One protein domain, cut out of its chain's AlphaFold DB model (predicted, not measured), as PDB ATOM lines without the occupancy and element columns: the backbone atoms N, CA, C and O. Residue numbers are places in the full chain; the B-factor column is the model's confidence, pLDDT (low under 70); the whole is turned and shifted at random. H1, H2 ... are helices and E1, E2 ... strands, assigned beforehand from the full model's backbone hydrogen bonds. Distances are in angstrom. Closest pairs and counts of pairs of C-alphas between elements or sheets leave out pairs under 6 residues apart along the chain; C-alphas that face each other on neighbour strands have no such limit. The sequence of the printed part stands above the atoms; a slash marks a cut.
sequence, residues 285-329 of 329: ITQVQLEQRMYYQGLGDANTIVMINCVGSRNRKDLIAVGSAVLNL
ATOM      1  N   ILE A 285      24.449 -22.975 -16.998       91.38
ATOM      2  CA  ILE A 285      25.225 -21.801 -16.584       91.38
ATOM      3  C   ILE A 285      24.470 -20.979 -15.538       91.38
ATOM      4  O   ILE A 285      23.242 -21.058 -15.434       91.38
ATOM      5  N   THR A 286      25.202 -20.183 -14.754       92.31
ATOM      6  CA  THR A 286      24.604 -19.226 -13.813       92.31
ATOM      7  C   THR A 286      24.018 -18.024 -14.547       92.31
ATOM      8  O   THR A 286      24.389 -17.723 -15.682       92.31
ATOM      9  N   GLN A 287      23.148 -17.274 -13.874       90.75
ATOM     10  CA  GLN A 287      22.610 -16.023 -14.415       90.75
ATOM     11  C   GLN A 287      23.693 -15.015 -14.822       90.75
ATOM     12  O   GLN A 287      23.584 -14.400 -15.876       90.75
ATOM     13  N   VAL A 288      24.745 -14.875 -14.008       91.06
ATOM     14  CA  VAL A 288      25.870 -13.966 -14.291       91.06
ATOM     15  C   VAL A 288      26.601 -14.409 -15.560       91.06
ATOM     16  O   VAL A 288      26.898 -13.595 -16.429       91.06
ATOM     17  N   GLN A 289      26.830 -15.716 -15.718       91.56
ATOM     18  CA  GLN A 289      27.436 -16.267 -16.931       91.56
ATOM     19  C   GLN A 289      26.536 -16.093 -18.158       91.56
ATOM     20  O   GLN A 289      27.041 -15.784 -19.237       91.56
ATOM     21  N   LEU A 290      25.215 -16.277 -18.014       90.62
ATOM     22  CA  LEU A 290      24.262 -16.025 -19.098       90.62
ATOM     23  C   LEU A 290      24.340 -14.564 -19.546       90.62
ATOM     24  O   LEU A 290      24.447 -14.308 -20.740       90.62
ATOM     25  N   GLU A 291      24.315 -13.624 -18.606       90.25
ATOM     26  CA  GLU A 291      24.372 -12.192 -18.897       90.25
ATOM     27  C   GLU A 291      25.658 -11.814 -19.642       90.25
ATOM     28  O   GLU A 291      25.602 -11.194 -20.705       90.25
ATOM     29  N   GLN A 292      26.814 -12.263 -19.147       91.12
ATOM     30  CA  GLN A 292      28.100 -12.048 -19.815       91.12
ATOM     31  C   GLN A 292      28.116 -12.654 -21.220       91.12
ATOM     32  O   GLN A 292      28.575 -12.023 -22.174       91.12
ATOM     33  N   ARG A 293      27.593 -13.875 -21.378       91.25
ATOM     34  CA  ARG A 293      27.503 -14.536 -22.683       91.25
ATOM     35  C   ARG A 293      26.625 -13.740 -23.644       91.25
ATOM     36  O   ARG A 293      27.044 -13.498 -24.773       91.25
ATOM     37  N   MET A 294      25.456 -13.290 -23.193       89.62
ATOM     38  CA  MET A 294      24.553 -12.448 -23.980       89.62
ATOM     39  C   MET A 294      25.236 -11.158 -24.434       89.62
ATOM     40  O   MET A 294      25.131 -10.811 -25.607       89.62
ATOM     41  N   TYR A 295      25.957 -10.486 -23.534       89.75
ATOM     42  CA  TYR A 295      26.610  -9.211 -23.823       89.75
ATOM     43  C   TYR A 295      27.791  -9.349 -24.796       89.75
ATOM     44  O   TYR A 295      27.910  -8.566 -25.736       89.75
ATOM     45  N   TYR A 296      28.671 -10.338 -24.593       89.50
ATOM     46  CA  TYR A 296      29.927 -10.441 -25.349       89.50
ATOM     47  C   TYR A 296      29.859 -11.340 -26.586       89.50
ATOM     48  O   TYR A 296      30.599 -11.114 -27.540       89.50
ATOM     49  N   GLN A 297      29.040 -12.392 -26.559       89.69
ATOM     50  CA  GLN A 297      29.044 -13.452 -27.579       89.69
ATOM     51  C   GLN A 297      27.679 -13.630 -28.251       89.69
ATOM     52  O   GLN A 297      27.587 -14.260 -29.304       89.69
ATOM     53  N   GLY A 298      26.619 -13.091 -27.649       86.12
ATOM     54  CA  GLY A 298      25.249 -13.421 -28.007       86.12
ATOM     55  C   GLY A 298      24.860 -14.845 -27.589       86.12
ATOM     56  O   GLY A 298      25.633 -15.606 -27.001       86.12
ATOM     57  N   LEU A 299      23.615 -15.215 -27.885       85.31
ATOM     58  CA  LEU A 299      23.044 -16.511 -27.496       85.31
ATOM     59  C   LEU A 299      23.339 -17.644 -28.497       85.31
ATOM     60  O   LEU A 299      23.071 -18.806 -28.195       85.31
ATOM     61  N   GLY A 300      23.940 -17.335 -29.652       84.00
ATOM     62  CA  GLY A 300      24.170 -18.304 -30.730       84.00
ATOM     63  C   GLY A 300      22.854 -18.887 -31.256       84.00
ATOM     64  O   GLY A 300      21.881 -18.154 -31.410       84.00
ATOM     65  N   ASP A 301      22.823 -20.205 -31.471       83.62
ATOM     66  CA  ASP A 301      21.662 -20.944 -32.001       83.62
ATOM     67  C   ASP A 301      20.670 -21.410 -30.912       83.62
ATOM     68  O   ASP A 301      19.841 -22.292 -31.149       83.62
ATOM     69  N   ALA A 302      20.770 -20.872 -29.691       82.62
ATOM     70  CA  ALA A 302      19.886 -21.237 -28.586       82.62
ATOM     71  C   ALA A 302      18.426 -20.863 -28.903       82.62
ATOM     72  O   ALA A 302      18.067 -19.687 -28.932       82.62
ATOM     73  N   ASN A 303      17.574 -21.873 -29.099       84.94
ATOM     74  CA  ASN A 303      16.152 -21.683 -29.411       84.94
ATOM     75  C   ASN A 303      15.252 -21.770 -28.172       84.94
ATOM     76  O   ASN A 303      14.101 -21.340 -28.211       84.94
ATOM     77  N   THR A 304      15.732 -22.367 -27.078       88.38
ATOM     78  CA  THR A 304      14.966 -22.541 -25.837       88.38
ATOM     79  C   THR A 304      15.852 -22.281 -24.629       88.38
ATOM     80  O   THR A 304      16.914 -22.876 -24.477       88.38
ATOM     81  N   ILE A 305      15.384 -21.393 -23.752       88.19
ATOM     82  CA  ILE A 305      16.070 -20.995 -22.524       88.19
ATOM     83  C   ILE A 305      15.132 -21.286 -21.359       88.19
ATOM     84  O   ILE A 305      14.033 -20.733 -21.288       88.19
ATOM     85  N   VAL A 306      15.566 -22.135 -20.430       91.56
ATOM     86  CA  VAL A 306      14.820 -22.416 -19.195       91.56
ATOM     87  C   VAL A 306      15.545 -21.782 -18.020       91.56
ATOM     88  O   VAL A 306      16.686 -22.140 -17.765       91.56
ATOM     89  N   MET A 307      14.879 -20.887 -17.289       92.44
ATOM     90  CA  MET A 307      15.402 -20.293 -16.054       92.44
ATOM     91  C   MET A 307      14.855 -21.024 -14.823       92.44
ATOM     92  O   MET A 307      13.644 -21.062 -14.602       92.44
ATOM     93  N   ILE A 308      15.743 -21.566 -13.993       90.19
ATOM     94  CA  ILE A 308      15.411 -22.159 -12.692       90.19
ATOM     95  C   ILE A 308      15.674 -21.111 -11.618       90.19
ATOM     96  O   ILE A 308      16.818 -20.730 -11.442       90.19
ATOM     97  N   ASN A 309      14.659 -20.648 -10.892       88.88
ATOM     98  CA  ASN A 309      14.829 -19.656  -9.823       88.88
ATOM     99  C   ASN A 309      15.156 -20.306  -8.465       88.88
ATOM    100  O   ASN A 309      14.865 -21.477  -8.246       88.88
ATOM    101  N   CYS A 310      15.652 -19.505  -7.515       87.25
ATOM    102  CA  CYS A 310      15.912 -19.904  -6.120       87.25
ATOM    103  C   CYS A 310      16.994 -20.989  -5.934       87.25
ATOM    104  O   CYS A 310      16.970 -21.718  -4.949       87.25
ATOM    105  N   VAL A 311      17.976 -21.078  -6.826       86.62
ATOM    106  CA  VAL A 311      19.135 -21.982  -6.689       86.62
ATOM    107  C   VAL A 311      20.206 -21.326  -5.799       86.62
ATOM    108  O   VAL A 311      20.628 -20.232  -6.120       86.62
ATOM    109  N   GLY A 312      20.786 -21.894  -4.745       82.25
ATOM    110  CA  GLY A 312      20.149 -22.502  -3.590       82.25
ATOM    111  C   GLY A 312      19.717 -21.437  -2.572       82.25
ATOM    112  O   GLY A 312      20.338 -21.226  -1.538       82.25
ATOM    113  N   SER A 313      18.601 -20.773  -2.853       83.38
ATOM    114  CA  SER A 313      17.932 -19.823  -1.962       83.38
ATOM    115  C   SER A 313      16.687 -20.475  -1.436       83.38
ATOM    116  O   SER A 313      15.998 -21.164  -2.176       83.38
ATOM    117  N   ARG A 314      16.309 -20.159  -0.194       83.69
ATOM    118  CA  ARG A 314      15.055 -20.663   0.392       83.69
ATOM    119  C   ARG A 314      15.009 -22.202   0.414       83.69
ATOM    120  O   ARG A 314      13.927 -22.784   0.463       83.69
ATOM    121  N   ASN A 315      16.182 -22.837   0.455       73.88
ATOM    122  CA  ASN A 315      16.358 -24.276   0.569       73.88
ATOM    123  C   ASN A 315      16.765 -24.623   2.007       73.88
ATOM    124  O   ASN A 315      17.544 -23.916   2.638       73.88
ATOM    125  N   ARG A 316      16.252 -25.734   2.557       64.94
ATOM    126  CA  ARG A 316      16.580 -26.157   3.937       64.94
ATOM    127  C   ARG A 316      18.057 -26.525   4.135       64.94
ATOM    128  O   ARG A 316      18.498 -26.583   5.277       64.94
ATOM    129  N   LYS A 317      18.783 -26.819   3.050       60.12
ATOM    130  CA  LYS A 317      20.207 -27.182   3.077       60.12
ATOM    131  C   LYS A 317      21.139 -25.968   2.987       60.12
ATOM    132  O   LYS A 317      22.166 -25.986   3.647       60.12
ATOM    133  N   ASP A 318      20.729 -24.906   2.292       52.94
ATOM    134  CA  ASP A 318      21.530 -23.699   2.070       52.94
ATOM    135  C   ASP A 318      20.688 -22.471   2.423       52.94
ATOM    136  O   ASP A 318      19.762 -22.079   1.712       52.94
ATOM    137  N   LEU A 319      20.955 -21.904   3.600       36.75
ATOM    138  CA  LEU A 319      20.058 -20.934   4.226       36.75
ATOM    139  C   LEU A 319      20.010 -19.569   3.522       36.75
ATOM    140  O   LEU A 319      19.083 -18.815   3.800       36.75
ATOM    141  N   ILE A 320      20.928 -19.245   2.600       39.50
ATOM    142  CA  ILE A 320      20.882 -18.020   1.780       39.50
ATOM    143  C   ILE A 320      21.705 -18.221   0.495       39.50
ATOM    144  O   ILE A 320      22.927 -18.299   0.581       39.50
ATOM    145  N   ALA A 321      21.085 -18.229  -0.691       41.41
ATOM    146  CA  ALA A 321      21.838 -18.122  -1.951       41.41
ATOM    147  C   ALA A 321      20.942 -17.770  -3.148       41.41
ATOM    148  O   ALA A 321      20.163 -18.591  -3.599       41.41
ATOM    149  N   VAL A 322      20.929 -16.534  -3.650       38.22
ATOM    150  CA  VAL A 322      20.102 -16.199  -4.830       38.22
ATOM    151  C   VAL A 322      20.846 -16.646  -6.080       38.22
ATOM    152  O   VAL A 322      21.942 -16.165  -6.352       38.22
ATOM    153  N   GLY A 323      20.246 -17.544  -6.843       43.94
ATOM    154  CA  GLY A 323      20.786 -17.986  -8.116       43.94
ATOM    155  C   GLY A 323      19.666 -18.408  -9.043       43.94
ATOM    156  O   GLY A 323      18.590 -18.843  -8.610       43.94
ATOM    157  N   SER A 324      19.937 -18.249 -10.332       46.88
ATOM    158  CA  SER A 324      19.191 -18.932 -11.364       46.88
ATOM    159  C   SER A 324      20.123 -19.734 -12.260       46.88
ATOM    160  O   SER A 324      21.276 -19.348 -12.474       46.88
ATOM    161  N   ALA A 325      19.636 -20.889 -12.706       46.44
ATOM    162  CA  ALA A 325      20.329 -21.744 -13.661       46.44
ATOM    163  C   ALA A 325      19.603 -21.680 -14.999       46.44
ATOM    164  O   ALA A 325      18.372 -21.697 -15.039       46.44
ATOM    165  N   VAL A 326      20.373 -21.601 -16.077       49.44
ATOM    166  CA  VAL A 326      19.847 -21.568 -17.437       49.44
ATOM    167  C   VAL A 326      20.187 -22.881 -18.111       49.44
ATOM    168  O   VAL A 326      21.362 -23.220 -18.181       49.44
ATOM    169  N   LEU A 327      19.179 -23.608 -18.592       43.00
ATOM    170  CA  LEU A 327      19.376 -24.757 -19.475       43.00
ATOM    171  C   LEU A 327      19.206 -24.299 -20.921       43.00
ATOM    172  O   LEU A 327      18.150 -23.771 -21.280       43.00
ATOM    173  N   ASN A 328      20.236 -24.531 -21.730       41.78
ATOM    174  CA  ASN A 328      20.127 -24.530 -23.184       41.78
ATOM    175  C   ASN A 328      19.845 -25.967 -23.657       41.78
ATOM    176  O   ASN A 328      20.668 -26.858 -23.409       41.78
ATOM    177  N   LEU A 329      18.684 -26.185 -24.279       44.78
ATOM    178  CA  LEU A 329      18.325 -27.432 -24.966       44.78
ATOM    179  C   LEU A 329      18.551 -27.272 -26.467       44.78
ATOM    180  O   LEU A 329      18.083 -26.251 -27.021       44.78
TER     181      LEU A 329
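This is residues 285 to 329 of the 329 residues of the protein "Pyr_redox_2 domain-containing protein" of Desulfotomaculum aquiferis (UniProt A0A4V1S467). A long hairpin of two strands, E1 and E2, makes a flat, loose shape with its loop, residues 309 to 324, while one helix, H1, comes near E2 with its residues 287 to 290. The 45 printed residues hold H1, E1, E2 in that order, a mixed class with 18 residues in named elements, under half. The sheet E1 - E2 is antiparallel; the radius of gyration of the C-alphas is 12.3 A and the spans are 37 by 20 by 9 A.

Residues 285 to 286 pair antiparallel with residues 325 to 326 of E2, residues 325 to 328. H1, residues 287 to 296, has every O i to N i+4 pair within hydrogen-bond range. Its closest C-alpha pair with E2 is Gln 287 and Ala 325, 6.2 A. E1, residues 305 to 308, and E2 form a hairpin, antiparallel at 156 degrees, with N 308 and O 325 at 2.8 A.

H1 is 14.3 A long from C-alpha 287 at (22.610, -16.023, -14.415). E1 and E2 are each 9.9 A; E2 ends at C-alpha 328, (20.127, -24.530, -23.184).

The C-alphas of Asp 301 and Arg 316, farthest apart, are 36.7 A apart. The printed part has no cut; the link E1 to E2 is long. Residues 316 to 329 are under pLDDT 70.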